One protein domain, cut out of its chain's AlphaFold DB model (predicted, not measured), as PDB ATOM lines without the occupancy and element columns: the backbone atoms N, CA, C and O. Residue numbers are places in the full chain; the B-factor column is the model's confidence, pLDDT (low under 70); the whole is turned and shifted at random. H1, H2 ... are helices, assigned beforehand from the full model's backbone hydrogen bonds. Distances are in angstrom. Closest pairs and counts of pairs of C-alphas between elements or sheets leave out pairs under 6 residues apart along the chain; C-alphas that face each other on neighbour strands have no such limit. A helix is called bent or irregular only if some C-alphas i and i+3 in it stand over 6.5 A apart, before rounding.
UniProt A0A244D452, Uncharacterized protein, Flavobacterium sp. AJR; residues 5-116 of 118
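Overview. This is residues 5 to 116 of the 118 residues of an uncharacterized protein of Flavobacterium sp. AJR (UniProt A0A244D452). Look for two long helices, H1 and H3, that run opposite ways and cross as a narrow X near the middle of the molecule; at one end of the pair the short helix H2 joins them, and at the other end the short helix H4 folds back and packs on both. A long loop, residues 82 to 105, lies at the same end as H4. The printed part has 112 residues with four named helices, in the order H1, H2, H3, H4, and no named strand; the class is all helix. The whole is loose, with a radius of gyration of the C-alphas of 17.8 A, and elongated, spanning 51 by 29 by 23 A.

Along the chain. Find C-alpha 5 at (118.836, 145.693, 98.755), where H1 begins; it takes residues 5 to 33 and is 40.1 A long from first to last C-alpha. H1 is neither bent nor irregular, but only just: C-alphas 18 and 21 are 6.2 A apart. Next comes H2, residues 42 to 53, 16.6 A long. From C-alpha 56 at (93.319, 144.461, 129.338), H3 runs through residues 56 to 81 over 38.0 A. H4, residues 106 to 114, is 11.8 A long and ends with C-alpha 114 at (107.247, 147.608, 109.186).

Arrangement. Begin with H1 and look at its residues 16 to 28, which alone touch H3, at residues 63 to 71; the closest C-alphas are those of Thr 24 and Gln 67, 5.4 A apart. The two run opposite ways at a steep tilt of 38 degrees, only just past shallow. H1 and H2 are close but not clearly touching, about perpendicular at 88 degrees, with the C-alphas of Tyr 31 and Leu 48 closest at 6.3 A. H2 and H3 are also close but not clearly touching, with the C-alphas of Phe 51 and Gln 59 closest at 6.6 A. H3 and H4 form a helical hairpin and touch, at residues 75 to 79 of H3 alone, opposite ways at a shallow tilt of 21 degrees; the closest C-alphas, of Leu 78 and Gln 107, are 4.9 A apart. H4 touches H1 at residues 8 to 16 of H1 alone, the same way at a steep tilt of 59 degrees, with the C-alphas of Leu 12 and Phe 110 closest at 6.4 A. H2 and H4 are apart. Every O i to N i+4 pair is within hydrogen-bond range in H2, H3 and H4, and 23 of 25 are in H1.

Size, cuts and confidence. The two C-alphas farthest apart are those of Asp 38 and Glu 100, 52.4 A. The printed part has no cut. The link from H2 to H3 is tight, that from H1 to H2 short, and that from H3 to H4 long; in the last, residues 96 to 97 pair antiparallel with residues 100 to 101. The mean pLDDT of the printed part is 93.2, and residues 87 and 89 are under 70.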
ATOM      1  N   GLU A   5     120.222 145.754  98.294       88.19
ATOM      2  CA  GLU A   5     118.836 145.693  98.755       88.19
ATOM      3  C   GLU A   5     118.586 144.460  99.641       88.19
ATOM      4  O   GLU A   5     118.162 144.614 100.778       88.19
ATOM      5  N   GLU A   6     118.975 143.251  99.212       91.56
ATOM      6  CA  GLU A   6     118.821 142.018 100.011       91.56
ATOM      7  C   GLU A   6     119.608 142.051 101.337       91.56
ATOM      8  O   GLU A   6     119.226 141.407 102.320       91.56
ATOM      9  N   MET A   7     120.756 142.738 101.372       94.75
ATOM     10  CA  MET A   7     121.513 142.948 102.612       94.75
ATOM     11  C   MET A   7     120.846 143.984 103.511       94.75
ATOM     12  O   MET A   7     120.800 143.780 104.723       94.75
ATOM     13  N   SER A   8     120.326 145.058 102.918       95.44
ATOM     14  CA  SER A   8     119.597 146.106 103.626       95.44
ATOM     15  C   SER A   8     118.334 145.542 104.264       95.44
ATOM     16  O   SER A   8     118.175 145.666 105.470       95.44
ATOM     17  N   GLU A   9     117.501 144.817 103.515       95.31
ATOM     18  CA  GLU A   9     116.310 144.149 104.053       95.31
ATOM     19  C   GLU A   9     116.658 143.215 105.214       95.31
ATOM     20  O   GLU A   9     116.067 143.309 106.284       95.31
ATOM     21  N   HIS A  10     117.692 142.383 105.052       96.00
ATOM     22  CA  HIS A  10     118.125 141.491 106.124       96.00
ATOM     23  C   HIS A  10     118.613 142.241 107.374       96.00
ATOM     24  O   HIS A  10     118.369 141.807 108.498       96.00
ATOM     25  N   PHE A  11     119.322 143.357 107.195       96.94
ATOM     26  CA  PHE A  11     119.746 144.206 108.303       96.94
ATOM     27  C   PHE A  11     118.546 144.843 109.019       96.94
ATOM     28  O   PHE A  11     118.513 144.867 110.250       96.94
ATOM     29  N   LEU A  12     117.546 145.305 108.267       97.50
ATOM     30  CA  LEU A  12     116.327 145.891 108.819       97.50
ATOM     31  C   LEU A  12     115.458 144.856 109.548       97.50
ATOM     32  O   LEU A  12     114.924 145.185 110.606       97.50
ATOM     33  N   ASP A  13     115.390 143.613 109.059       97.69
ATOM     34  CA  ASP A  13     114.735 142.501 109.763       97.69
ATOM     35  C   ASP A  13     115.346 142.316 111.155       97.69
ATOM     36  O   ASP A  13     114.627 142.296 112.154       97.69
ATOM     37  N   MET A  14     116.682 142.268 111.237       97.31
ATOM     38  CA  MET A  14     117.377 142.155 112.521       97.31
ATOM     39  C   MET A  14     117.108 143.361 113.424       97.31
ATOM     40  O   MET A  14     116.869 143.186 114.613       97.31
ATOM     41  N   LEU A  15     117.105 144.589 112.891       97.44
ATOM     42  CA  LEU A  15     116.773 145.774 113.691       97.44
ATOM     43  C   LEU A  15     115.343 145.714 114.235       97.44
ATOM     44  O   LEU A  15     115.109 146.042 115.400       97.44
ATOM     45  N   TYR A  16     114.384 145.296 113.418       98.06
ATOM     46  CA  TYR A  16     113.003 145.176 113.856       98.06
ATOM     47  C   TYR A  16     112.853 144.097 114.937       98.06
ATOM     48  O   TYR A  16     112.253 144.345 115.985       98.06
ATOM     49  N   GLU A  17     113.447 142.922 114.738       98.00
ATOM     50  CA  GLU A  17     113.416 141.842 115.726       98.00
ATOM     51  C   GLU A  17     114.119 142.243 117.032       98.00
ATOM     52  O   GLU A  17     113.501 142.227 118.103       98.00
ATOM     53  N   ASP A  18     115.380 142.669 116.952       97.25
ATOM     54  CA  ASP A  18     116.246 142.831 118.120       97.25
ATOM     55  C   ASP A  18     116.055 144.157 118.861       97.25
ATOM     56  O   ASP A  18     116.320 144.238 120.062       97.25
ATOM     57  N   VAL A  19     115.594 145.207 118.178       97.81
ATOM     58  CA  VAL A  19     115.376 146.520 118.802       97.81
ATOM     59  C   VAL A  19     113.897 146.736 119.084       97.81
ATOM     60  O   VAL A  19     113.524 147.009 120.228       97.81
ATOM     61  N   VAL A  20     113.037 146.582 118.075       97.94
ATOM     62  CA  VAL A  20     111.611 146.911 118.210       97.94
ATOM     63  C   VAL A  20     110.872 145.842 119.009       97.94
ATOM     64  O   VAL A  20     110.262 146.152 120.039       97.94
ATOM     65  N   LEU A  21     110.933 144.575 118.588       97.56
ATOM     66  CA  LEU A  21     110.169 143.504 119.232       97.56
ATOM     67  C   LEU A  21     110.750 143.116 120.593       97.56
ATOM     68  O   LEU A  21     110.004 143.059 121.576       97.56
ATOM     69  N   LEU A  22     112.065 142.884 120.689       97.62
ATOM     70  CA  LEU A  22     112.699 142.576 121.978       97.62
ATOM     71  C   LEU A  22     112.575 143.741 122.968       97.62
ATOM     72  O   LEU A  22     112.243 143.502 124.131       97.62
ATOM     73  N   GLY A  23     112.753 144.988 122.520       97.00
ATOM     74  CA  GLY A  23     112.552 146.172 123.358       97.00
ATOM     75  C   GLY A  23     111.126 146.254 123.903       97.00
ATOM     76  O   GLY A  23     110.919 146.398 125.109       97.00
ATOM     77  N   THR A  24     110.126 146.055 123.042       97.88
ATOM     78  CA  THR A  24     108.711 146.009 123.447       97.88
ATOM     79  C   THR A  24     108.441 144.888 124.450       97.88
ATOM     80  O   THR A  24     107.724 145.088 125.433       97.88
ATOM     81  N   ASN A  25     109.020 143.704 124.240       97.69
ATOM     82  CA  ASN A  25     108.859 142.577 125.156       97.69
ATOM     83  C   ASN A  25     109.500 142.848 126.518       97.69
ATOM     84  O   ASN A  25     108.883 142.539 127.532       97.69
ATOM     85  N   LEU A  26     110.665 143.496 126.566       97.06
ATOM     86  CA  LEU A  26     111.268 143.929 127.825       97.06
ATOM     87  C   LEU A  26     110.333 144.873 128.594       97.06
ATOM     88  O   LEU A  26     110.129 144.694 129.795       97.06
ATOM     89  N   TYR A  27     109.703 145.835 127.911       96.31
ATOM     90  CA  TYR A  27     108.690 146.685 128.536       96.31
ATOM     91  C   TYR A  27     107.486 145.876 129.035       96.31
ATOM     92  O   TYR A  27     107.040 146.106 130.158       96.31
ATOM     93  N   LYS A  28     106.985 144.898 128.271       97.19
ATOM     94  CA  LYS A  28     105.914 143.999 128.745       97.19
ATOM     95  C   LYS A  28     106.306 143.291 130.030       97.19
ATOM     96  O   LYS A  28     105.580 143.378 131.015       97.19
ATOM     97  N   GLU A  29     107.479 142.665 130.059       96.31
ATOM     98  CA  GLU A  29     107.959 141.972 131.251       96.31
ATOM     99  C   GLU A  29     108.055 142.903 132.454       96.31
ATOM    100  O   GLU A  29     107.600 142.558 133.543       96.31
ATOM    101  N   ILE A  30     108.604 144.097 132.247       93.75
ATOM    102  CA  ILE A  30     108.709 145.125 133.272       93.75
ATOM    103  C   ILE A  30     107.327 145.487 133.827       93.75
ATOM    104  O   ILE A  30     107.116 145.402 135.037       93.75
ATOM    105  N   TYR A  31     106.386 145.884 132.973       96.25
ATOM    106  CA  TYR A  31     105.092 146.398 133.416       96.25
ATOM    107  C   TYR A  31     104.183 145.302 133.984       96.25
ATOM    108  O   TYR A  31     103.420 145.564 134.910       96.25
ATOM    109  N   GLU A  32     104.281 144.072 133.479       95.31
ATOM    110  CA  GLU A  32     103.445 142.954 133.923       95.31
ATOM    111  C   GLU A  32     103.983 142.246 135.171       95.31
ATOM    112  O   GLU A  32     103.194 141.701 135.945       95.31
ATOM    113  N   LYS A  33     105.308 142.227 135.383       94.12
ATOM    114  CA  LYS A  33     105.936 141.476 136.487       94.12
ATOM    115  C   LYS A  33     106.361 142.356 137.663       94.12
ATOM    116  O   LYS A  33     106.555 141.837 138.763       94.12
ATOM    117  N   THR A  34     106.512 143.669 137.475       92.81
ATOM    118  CA  THR A  34     106.965 144.558 138.557       92.81
ATOM    119  C   THR A  34     105.836 144.862 139.533       92.81
ATOM    120  O   THR A  34     104.795 145.406 139.171       92.81
ATOM    121  N   THR A  35     106.068 144.566 140.812       90.12
ATOM    122  CA  THR A  35     105.167 144.985 141.892       90.12
ATOM    123  C   THR A  35     105.483 146.418 142.305       90.12
ATOM    124  O   THR A  35     106.642 146.771 142.513       90.12
ATOM    125  N   VAL A  36     104.450 147.247 142.453       89.75
ATOM    126  CA  VAL A  36     104.617 148.630 142.909       89.75
ATOM    127  C   VAL A  36     104.988 148.645 144.394       89.75
ATOM    128  O   VAL A  36     104.196 148.226 145.234       89.75
ATOM    129  N   THR A  37     106.175 149.164 144.717       88.25
ATOM    130  CA  THR A  37     106.653 149.360 146.096       88.25
ATOM    131  C   THR A  37     106.973 150.833 146.365       88.25
ATOM    132  O   THR A  37     107.016 151.658 145.447       88.25
ATOM    133  N   ASP A  38     107.184 151.189 147.633       86.94
ATOM    134  CA  ASP A  38     107.561 152.554 148.029       86.94
ATOM    135  C   ASP A  38     109.025 152.902 147.728       86.94
ATOM    136  O   ASP A  38     109.391 154.074 147.751       86.94
ATOM    137  N   GLU A  39     109.844 151.907 147.389       90.00
ATOM    138  CA  GLU A  39     111.256 152.080 147.031       90.00
ATOM    139  C   GLU A  39     111.447 152.472 145.555       90.00
ATOM    140  O   GLU A  39     112.531 152.901 145.156       90.00
ATOM    141  N   LEU A  40     110.399 152.349 144.729       89.25
ATOM    142  CA  LEU A  40     110.446 152.743 143.323       89.25
ATOM    143  C   LEU A  40     110.511 154.264 143.170       89.25
ATOM    144  O   LEU A  40     109.806 155.016 143.847       89.25
ATOM    145  N   ILE A  41     111.293 154.720 142.190       92.31
ATOM    146  CA  ILE A  41     111.367 156.140 141.842       92.31
ATOM    147  C   ILE A  41     109.968 156.686 141.468       92.31
ATOM    148  O   ILE A  41     109.209 155.995 140.776       92.31
ATOM    149  N   PRO A  42     109.604 157.925 141.867       92.19
ATOM    150  CA  PRO A  42     108.223 158.413 141.772       92.19
ATOM    151  C   PRO A  42     107.607 158.354 140.372       92.19
ATOM    152  O   PRO A  42     106.458 157.942 140.219       92.19
ATOM    153  N   TYR A  43     108.371 158.723 139.340       91.19
ATOM    154  CA  TYR A  43     107.914 158.656 137.949       91.19
ATOM    155  C   TYR A  43     107.530 157.226 137.545       91.19
ATOM    156  O   TYR A  43     106.458 156.994 136.991       91.19
ATOM    157  N   TYR A  44     108.383 156.263 137.880       91.00
ATOM    158  CA  TYR A  44     108.191 154.867 137.514       91.00
ATOM    159  C   TYR A  44     107.017 154.238 138.270       91.00
ATOM    160  O   TYR A  44     106.198 153.533 137.682       91.00
ATOM    161  N   LYS A  45     106.859 154.589 139.552       94.38
ATOM    162  CA  LYS A  45     105.675 154.245 140.347       94.38
ATOM    163  C   LYS A  45     104.389 154.771 139.702       94.38
ATOM    164  O   LYS A  45     103.430 154.017 139.557       94.38
ATOM    165  N   SER A  46     104.364 156.035 139.274       94.81
ATOM    166  CA  SER A  46     103.212 156.615 138.570       94.81
ATOM    167  C   SER A  46     102.915 155.911 137.246       94.81
ATOM    168  O   SER A  46     101.751 155.652 136.949       94.81
ATOM    169  N   ALA A  47     103.944 155.554 136.474       94.94
ATOM    170  CA  ALA A  47     103.773 154.851 135.206       94.94
ATOM    171  C   ALA A  47     103.180 153.442 135.393       94.94
ATOM    172  O   ALA A  47     102.235 153.079 134.692       94.94
ATOM    173  N   LEU A  48     103.673 152.671 136.369       96.00
ATOM    174  CA  LEU A  48     103.119 151.352 136.705       96.00
ATOM    175  C   LEU A  48     101.680 151.454 137.220       96.00
ATOM    176  O   LEU A  48     100.827 150.657 136.838       96.00
ATOM    177  N   ASN A  49     101.381 152.454 138.054       95.31
ATOM    178  CA  ASN A  49     100.018 152.691 138.532       95.31
ATOM    179  C   ASN A  49      99.058 153.031 137.387       95.31
ATOM    180  O   ASN A  49      97.947 152.503 137.355       95.31
ATOM    181  N   LEU A  50      99.488 153.868 136.435       97.00
ATOM    182  CA  LEU A  50      98.711 154.154 135.233       97.00
ATOM    183  C   LEU A  50      98.424 152.859 134.465       97.00
ATOM    184  O   LEU A  50      97.257 152.551 134.238       97.00
ATOM    185  N   PHE A  51      99.453 152.070 134.144       97.44
ATOM    186  CA  PHE A  51      99.305 150.793 133.437       97.44
ATOM    187  C   PHE A  51      98.351 149.820 134.150       97.44
ATOM    188  O   PHE A  51      97.478 149.222 133.518       97.44
ATOM    189  N   ASN A  52      98.463 149.702 135.474       96.12
ATOM    190  CA  ASN A  52      97.611 148.832 136.287       96.12
ATOM    191  C   ASN A  52      96.150 149.301 136.354       96.12
ATOM    192  O   ASN A  52      95.267 148.493 136.629       96.12
ATOM    193  N   SER A  53      95.882 150.585 136.095       97.38
ATOM    194  CA  SER A  53      94.517 151.120 136.020       97.38
ATOM    195  C   SER A  53      93.825 150.872 134.672       97.38
ATOM    196  O   SER A  53      92.613 151.054 134.564       97.38
ATOM    197  N   LEU A  54      94.574 150.461 133.640       98.19
ATOM    198  CA  LEU A  54      94.042 150.206 132.302       98.19
ATOM    199  C   LEU A  54      93.276 148.874 132.234       98.19
ATOM    200  O   LEU A  54      93.619 147.893 132.893       98.19
ATOM    201  N   SER A  55      92.264 148.813 131.361       98.25
ATOM    202  CA  SER A  55      91.654 147.540 130.955       98.25
ATOM    203  C   SER A  55      92.674 146.671 130.209       98.25
ATOM    204  O   SER A  55      93.650 147.181 129.664       98.25
ATOM    205  N   LYS A  56      92.437 145.358 130.109       96.94
ATOM    206  CA  LYS A  56      93.319 144.461 129.338       96.94
ATOM    207  C   LYS A  56      93.451 144.855 127.865       96.94
ATOM    208  O   LYS A  56      94.533 144.733 127.301       96.94
ATOM    209  N   GLU A  57      92.383 145.378 127.274       98.00
ATOM    210  CA  GLU A  57      92.411 145.935 125.920       98.00
ATOM    211  C   GLU A  57      93.308 147.177 125.845       98.00
ATOM    212  O   GLU A  57      94.209 147.242 125.014       98.00
ATOM    213  N   ASN A  58      93.160 148.112 126.785       98.38
ATOM    214  CA  ASN A  58      93.994 149.313 126.820       98.38
ATOM    215  C   ASN A  58      95.458 149.006 127.172       98.38
ATOM    216  O   ASN A  58      96.345 149.731 126.734       98.38
ATOM    217  N   GLN A  59      95.743 147.935 127.922       98.06
ATOM    218  CA  GLN A  59      97.113 147.455 128.144       98.06
ATOM    219  C   GLN A  59      97.756 146.963 126.841       98.06
ATOM    220  O   GLN A  59      98.934 147.220 126.612       98.06
ATOM    221  N   LYS A  60      96.990 146.312 125.954       97.69
ATOM    222  CA  LYS A  60      97.472 145.934 124.616       97.69
ATOM    223  C   LYS A  60      97.831 147.175 123.799       97.69
ATOM    224  O   LYS A  60      98.949 147.258 123.302       97.69
ATOM    225  N   VAL A  61      96.930 148.159 123.758       98.25
ATOM    226  CA  VAL A  61      97.162 149.443 123.072       98.25
ATOM    227  C   VAL A  61      98.374 150.178 123.656       98.25
ATOM    228  O   VAL A  61      99.179 150.732 122.917       98.25
ATOM    229  N   PHE A  62      98.560 150.145 124.977       98.25
ATOM    230  CA  PHE A  62      99.729 150.737 125.633       98.25
ATOM    231  C   PHE A  62     101.049 150.158 125.103       98.25
ATOM    232  O   PHE A  62     101.977 150.910 124.812       98.25
ATOM    233  N   PHE A  63     101.130 148.837 124.920       98.00
ATOM    234  CA  PHE A  63     102.322 148.215 124.340       98.00
ATOM    235  C   PHE A  63     102.460 148.458 122.835       98.00
ATOM    236  O   PHE A  63     103.588 148.548 122.358       98.00
ATOM    237  N   GLU A  64     101.361 148.618 122.097       97.12
ATOM    238  CA  GLU A  64     101.403 149.030 120.685       97.12
ATOM    239  C   GLU A  64     101.972 150.454 120.535       97.12
ATOM    240  O   GLU A  64     102.808 150.687 119.667       97.12
ATOM    241  N   ILE A  65     101.624 151.383 121.439       97.75
ATOM    242  CA  ILE A  65     102.214 152.736 121.490       97.75
ATOM    243  C   ILE A  65     103.723 152.672 121.759       97.75
ATOM    244  O   ILE A  65     104.494 153.363 121.093       97.75
ATOM    245  N   ILE A  66     104.162 151.845 122.717       97.75
ATOM    246  CA  ILE A  66     105.595 151.659 123.007       97.75
ATOM    247  C   ILE A  66     106.319 151.099 121.783       97.75
ATOM    248  O   ILE A  66     107.350 151.642 121.396       97.75
ATOM    249  N   GLN A  67     105.771 150.055 121.155       97.88
ATOM    250  CA  GLN A  67     106.361 149.455 119.961       97.88
ATOM    251  C   GLN A  67     106.505 150.483 118.834       97.88
ATOM    252  O   GLN A  67     107.586 150.598 118.261       97.88
ATOM    253  N   ASN A  68     105.454 151.268 118.567       96.81
ATOM    254  CA  ASN A  68     105.496 152.328 117.560       96.81
ATOM    255  C   ASN A  68     106.538 153.402 117.900       96.81
ATOM    256  O   ASN A  68     107.293 153.812 117.032       96.81
ATOM    257  N   THR A  69     106.639 153.805 119.169       97.88
ATOM    258  CA  THR A  69     107.641 154.791 119.614       97.88
ATOM    259  C   THR A  69     109.070 154.288 119.378       97.88
ATOM    260  O   THR A  69     109.934 155.045 118.933       97.88
ATOM    261  N   ILE A  70     109.337 153.006 119.659       98.19
ATOM    262  CA  ILE A  70     110.648 152.397 119.393       98.19
ATOM    263  C   ILE A  70     110.908 152.347 117.880       98.19
ATOM    264  O   ILE A  70     111.992 152.729 117.447       98.19
ATOM    265  N   ALA A  71     109.921 151.934 117.079       97.94
ATOM    266  CA  ALA A  71     110.033 151.882 115.621       97.94
ATOM    267  C   ALA A  71     110.297 153.267 115.001       97.94
ATOM    268  O   ALA A  71     111.220 153.406 114.205       97.94
ATOM    269  N   GLU A  72     109.568 154.304 115.420       97.12
ATOM    270  CA  GLU A  72     109.796 155.693 114.993       97.12
ATOM    271  C   GLU A  72     111.202 156.178 115.358       97.12
ATOM    272  O   GLU A  72     111.885 156.793 114.544       97.12
ATOM    273  N   THR A  73     111.689 155.824 116.550       97.50
ATOM    274  CA  THR A  73     113.061 156.160 116.955       97.50
ATOM    275  C   THR A  73     114.096 155.480 116.050       97.50
ATOM    276  O   THR A  73     115.109 156.087 115.704       97.50
ATOM    277  N   VAL A  74     113.857 154.227 115.639       97.75
ATOM    278  CA  VAL A  74     114.713 153.533 114.661       97.75
ATOM    279  C   VAL A  74     114.679 154.257 113.314       97.75
ATOM    280  O   VAL A  74     115.741 154.496 112.746       97.75
ATOM    281  N   VAL A  75     113.503 154.677 112.835       96.88
ATOM    282  CA  VAL A  75     113.357 155.460 111.593       96.88
ATOM    283  C   VAL A  75     114.148 156.761 111.639       96.88
ATOM    284  O   VAL A  75     114.826 157.084 110.666       96.88
ATOM    285  N   ASP A  76     114.112 157.492 112.752       95.00
ATOM    286  CA  ASP A  76     114.882 158.729 112.904       95.00
ATOM    287  C   ASP A  76     116.394 158.468 112.826       95.00
ATOM    288  O   ASP A  76     117.125 159.201 112.158       95.00
ATOM    289  N   VAL A  77     116.875 157.395 113.465       95.19
ATOM    290  CA  VAL A  77     118.290 156.996 113.405       95.19
ATOM    291  C   VAL A  77     118.685 156.567 111.992       95.19
ATOM    292  O   VAL A  77     119.736 156.987 111.510       95.19
ATOM    293  N   LEU A  78     117.856 155.775 111.309       95.50
ATOM    294  CA  LEU A  78     118.094 155.385 109.916       95.50
ATOM    295  C   LEU A  78     118.101 156.607 108.996       95.50
ATOM    296  O   LEU A  78     118.994 156.729 108.167       95.50
ATOM    297  N   GLY A  79     117.193 157.562 109.202       93.19
ATOM    298  CA  GLY A  79     117.174 158.819 108.457       93.19
ATOM    299  C   GLY A  79     118.438 159.649 108.653       93.19
ATOM    300  O   GLY A  79     118.903 160.285 107.708       93.19
ATOM    301  N   ILE A  80     119.031 159.622 109.851       92.00
ATOM    302  CA  ILE A  80     120.356 160.207 110.072       92.00
ATOM    303  C   ILE A  80     121.400 159.445 109.260       92.00
ATOM    304  O   ILE A  80     122.143 160.091 108.536       92.00
ATOM    305  N   LEU A  81     121.453 158.112 109.352       92.19
ATOM    306  CA  LEU A  81     122.456 157.278 108.669       92.19
ATOM    307  C   LEU A  81     122.381 157.334 107.139       92.19
ATOM    308  O   LEU A  81     123.416 157.234 106.489       92.19
ATOM    309  N   ASP A  82     121.185 157.522 106.589       91.19
ATOM    310  CA  ASP A  82     120.952 157.716 105.157       91.19
ATOM    311  C   ASP A  82     121.254 159.151 104.696       91.19
ATOM    312  O   ASP A  82     121.225 159.448 103.504       91.19
ATOM    313  N   GLY A  83     121.522 160.073 105.627       87.44
ATOM    314  CA  GLY A  83     121.751 161.488 105.333       87.44
ATOM    315  C   GLY A  83     120.476 162.294 105.044       87.44
ATOM    316  O   GLY A  83     120.563 163.497 104.788       87.44
ATOM    317  N   ASN A  84     119.293 161.679 105.139       81.81
ATOM    318  CA  ASN A  84     117.989 162.329 104.955       81.81
ATOM    319  C   ASN A  84     117.670 163.324 106.083       81.81
ATOM    320  O   ASN A  84     117.038 164.360 105.864       81.81
ATOM    321  N   VAL A  85     118.136 163.028 107.298       79.62
ATOM    322  CA  VAL A  85     118.010 163.879 108.482       79.62
ATOM    323  C   VAL A  85     119.401 164.337 108.883       79.62
ATOM    324  O   VAL A  85     120.137 163.622 109.557       79.62
ATOM    325  N   ASN A  86     119.776 165.549 108.470       75.19
ATOM    326  CA  ASN A  86     121.117 166.049 108.737       75.19
ATOM    327  C   ASN A  86     121.143 167.138 109.832       75.19
ATOM    328  O   ASN A  86     120.799 168.293 109.552       75.19
ATOM    329  N   PRO A  87     121.573 166.814 111.067       66.88
ATOM    330  CA  PRO A  87     121.722 167.805 112.129       66.88
ATOM    331  C   PRO A  87     122.878 168.795 111.880       66.88
ATOM    332  O   PRO A  87     122.844 169.901 112.420       66.88
ATOM    333  N   ASP A  88     123.869 168.452 111.044       76.00
ATOM    334  CA  ASP A  88     124.973 169.335 110.643       76.00
ATOM    335  C   ASP A  88     125.266 169.201 109.142       76.00
ATOM    336  O   ASP A  88     125.851 168.222 108.695       76.00
ATOM    337  N   LYS A  89     124.972 170.253 108.366       69.75
ATOM    338  CA  LYS A  89     125.147 170.322 106.898       69.75
ATOM    339  C   LYS A  89     126.567 170.027 106.377       69.75
ATOM    340  O   LYS A  89     126.787 170.104 105.172       69.75
ATOM    341  N   LYS A  90     127.545 169.798 107.252       80.00
ATOM    342  CA  LYS A  90     128.928 169.447 106.911       80.00
ATOM    343  C   LYS A  90     129.275 167.976 107.156       80.00
ATOM    344  O   LYS A  90     130.383 167.579 106.802       80.00
ATOM    345  N   LEU A  91     128.384 167.199 107.769       79.06
ATOM    346  CA  LEU A  91     128.572 165.779 108.045       79.06
ATOM    347  C   LEU A  91     127.527 164.970 107.277       79.06
ATOM    348  O   LEU A  91     126.333 165.154 107.482       79.06
ATOM    349  N   GLU A  92     127.975 164.067 106.413       78.12
ATOM    350  CA  GLU A  92     127.116 163.117 105.700       78.12
ATOM    351  C   GLU A  92     127.488 161.709 106.176       78.12
ATOM    352  O   GLU A  92     128.481 161.145 105.706       78.12
ATOM    353  N   PRO A  93     126.797 161.171 107.197       84.69
ATOM    354  CA  PRO A  93     127.017 159.794 107.618       84.69
ATOM    355  C   PRO A  93     126.587 158.830 106.504       84.69
ATOM    356  O   PRO A  93     125.722 159.142 105.691       84.69
ATOM    357  N   GLN A  94     127.229 157.665 106.471       85.25
ATOM    358  CA  GLN A  94     126.911 156.574 105.556       85.25
ATOM    359  C   GLN A  94     127.089 155.255 106.302       85.25
ATOM    360  O   GLN A  94     128.098 155.069 106.995       85.25
ATOM    361  N   LEU A  95     126.128 154.342 106.165       92.12
ATOM    362  CA  LEU A  95     126.272 152.972 106.645       92.12
ATOM    363  C   LEU A  95     126.826 152.095 105.520       92.12
ATOM    364  O   LEU A  95     126.365 152.160 104.384       92.12
ATOM    365  N   LEU A  96     127.809 151.257 105.854       93.62
ATOM    366  CA  LEU A  96     128.301 150.215 104.960       93.62
ATOM    367  C   LEU A  96     127.874 148.847 105.494       93.62
ATOM    368  O   LEU A  96     128.126 148.531 106.660       93.62
ATOM    369  N   LEU A  97     127.276 148.023 104.639       93.19
ATOM    370  CA  LEU A  97     126.968 146.624 104.920       93.19
ATOM    371  C   LEU A  97     127.892 145.750 104.073       93.19
ATOM    372  O   LEU A  97     127.724 145.645 102.864       93.19
ATOM    373  N   ASN A  98     128.882 145.121 104.715       92.38
ATOM    374  CA  ASN A  98     129.963 144.388 104.036       92.38
ATOM    375  C   ASN A  98     130.722 145.252 103.009       92.38
ATOM    376  O   ASN A  98     130.912 144.832 101.873       92.38
ATOM    377  N   ASP A  99     131.131 146.454 103.424       91.69
ATOM    378  CA  ASP A  99     131.822 147.461 102.600       91.69
ATOM    379  C   ASP A  99     130.996 148.045 101.432       91.69
ATOM    380  O   ASP A  99     131.482 148.928 100.728       91.69
ATOM    381  N   GLU A 100     129.735 147.632 101.267       91.69
ATOM    382  CA  GLU A 100     128.801 148.196 100.287       91.69
ATOM    383  C   GLU A 100     127.950 149.299 100.925       91.69
ATOM    384  O   GLU A 100     127.404 149.123 102.017       91.69
ATOM    385  N   ASN A 101     127.829 150.441 100.245       91.50
ATOM    386  CA  ASN A 101     126.973 151.544 100.685       91.50
ATOM    387  C   ASN A 101     125.500 151.129 100.597       91.50
ATOM    388  O   ASN A 101     125.102 150.461  99.647       91.50
ATOM    389  N   THR A 102     124.695 151.527 101.579       92.69
ATOM    390  CA  THR A 102     123.245 151.291 101.580       92.69
ATOM    391  C   THR A 102     122.475 152.256 100.678       92.69
ATOM    392  O   THR A 102     121.256 152.178 100.615       92.69
ATOM    393  N   ASP A 103     123.156 153.176  99.992       90.00
ATOM    394  CA  ASP A 103     122.600 154.139  99.033       90.00
ATOM    395  C   ASP A 103     121.461 155.011  99.600       90.00
ATOM    396  O   ASP A 103     120.646 155.556  98.856       90.00
ATOM    397  N   GLY A 104     121.414 155.167 100.926       91.12
ATOM    398  CA  GLY A 104     120.424 155.996 101.614       91.12
ATOM    399  C   GLY A 104     118.999 155.424 101.630       91.12
ATOM    400  O   GLY A 104     118.050 156.189 101.793       91.12
ATOM    401  N   ILE A 105     118.829 154.112 101.415       93.25
ATOM    402  CA  ILE A 105     117.501 153.486 101.259       93.25
ATOM    403  C   ILE A 105     116.908 152.926 102.562       93.25
ATOM    404  O   ILE A 105     115.763 152.472 102.565       93.25
ATOM    405  N   LEU A 106     117.662 152.886 103.664       96.06
ATOM    406  CA  LEU A 106     117.290 152.112 104.853       96.06
ATOM    407  C   LEU A 106     116.029 152.640 105.539       96.06
ATOM    408  O   LEU A 106     115.170 151.859 105.942       96.06
ATOM    409  N   GLN A 107     115.918 153.957 105.677       95.69
ATOM    410  CA  GLN A 107     114.804 154.646 106.307       95.69
ATOM    411  C   GLN A 107     113.507 154.375 105.546       95.69
ATOM    412  O   GLN A 107     112.515 153.964 106.149       95.69
ATOM    413  N   GLU A 108     113.524 154.582 104.227       94.94
ATOM    414  CA  GLU A 108     112.363 154.355 103.366       94.94
ATOM    415  C   GLU A 108     111.946 152.881 103.398       94.94
ATOM    416  O   GLU A 108     110.778 152.576 103.650       94.94
ATOM    417  N   LEU A 109     112.902 151.959 103.240       95.62
ATOM    418  CA  LEU A 109     112.621 150.524 103.297       95.62
ATOM    419  C   LEU A 109     112.036 150.100 104.649       95.62
ATOM    420  O   LEU A 109     111.097 149.304 104.678       95.62
ATOM    421  N   PHE A 110     112.540 150.628 105.769       96.88
ATOM    422  CA  PHE A 110     112.018 150.289 107.092       96.88
ATOM    423  C   PHE A 110     110.569 150.763 107.265       96.88
ATOM    424  O   PHE A 110     109.719 149.998 107.726       96.88
ATOM    425  N   VAL A 111     110.262 151.997 106.850       96.06
ATOM    426  CA  VAL A 111     108.897 152.547 106.902       96.06
ATOM    427  C   VAL A 111     107.938 151.691 106.070       96.06
ATOM    428  O   VAL A 111     106.904 151.248 106.583       96.06
ATOM    429  N   ILE A 112     108.311 151.372 104.827       95.06
ATOM    430  CA  ILE A 112     107.499 150.545 103.923       95.06
ATOM    431  C   ILE A 112     107.275 149.143 104.497       95.06
ATOM    432  O   ILE A 112     106.180 148.590 104.383       95.06
ATOM    433  N   ASN A 113     108.302 148.530 105.088       94.69
ATOM    434  CA  ASN A 113     108.229 147.131 105.500       94.69
ATOM    435  C   ASN A 113     107.550 146.914 106.853       94.69
ATOM    436  O   ASN A 113     106.867 145.900 106.998       94.69
ATOM    437  N   TYR A 114     107.680 147.845 107.802       94.75
ATOM    438  CA  TYR A 114     107.247 147.608 109.186       94.75
ATOM    439  C   TYR A 114     106.246 148.627 109.739       94.75
ATOM    440  O   TYR A 114     105.678 148.370 110.799       94.75
ATOM    441  N   MET A 115     106.012 149.758 109.063       90.12
ATOM    442  CA  MET A 115     105.123 150.813 109.573       90.12
ATOM    443  C   MET A 115     103.907 151.079 108.683       90.12
ATOM    444  O   MET A 115     102.807 151.252 109.200       90.12
ATOM    445  N   GLU A 116     104.068 151.085 107.359       83.69
ATOM    446  CA  GLU A 116     102.965 151.379 106.426       83.69
ATOM    447  C   GLU A 116     102.178 150.132 105.989       83.69
ATOM    448  O   GLU A 116     101.041 150.243 105.530       83.69
TER     449      GLU A 116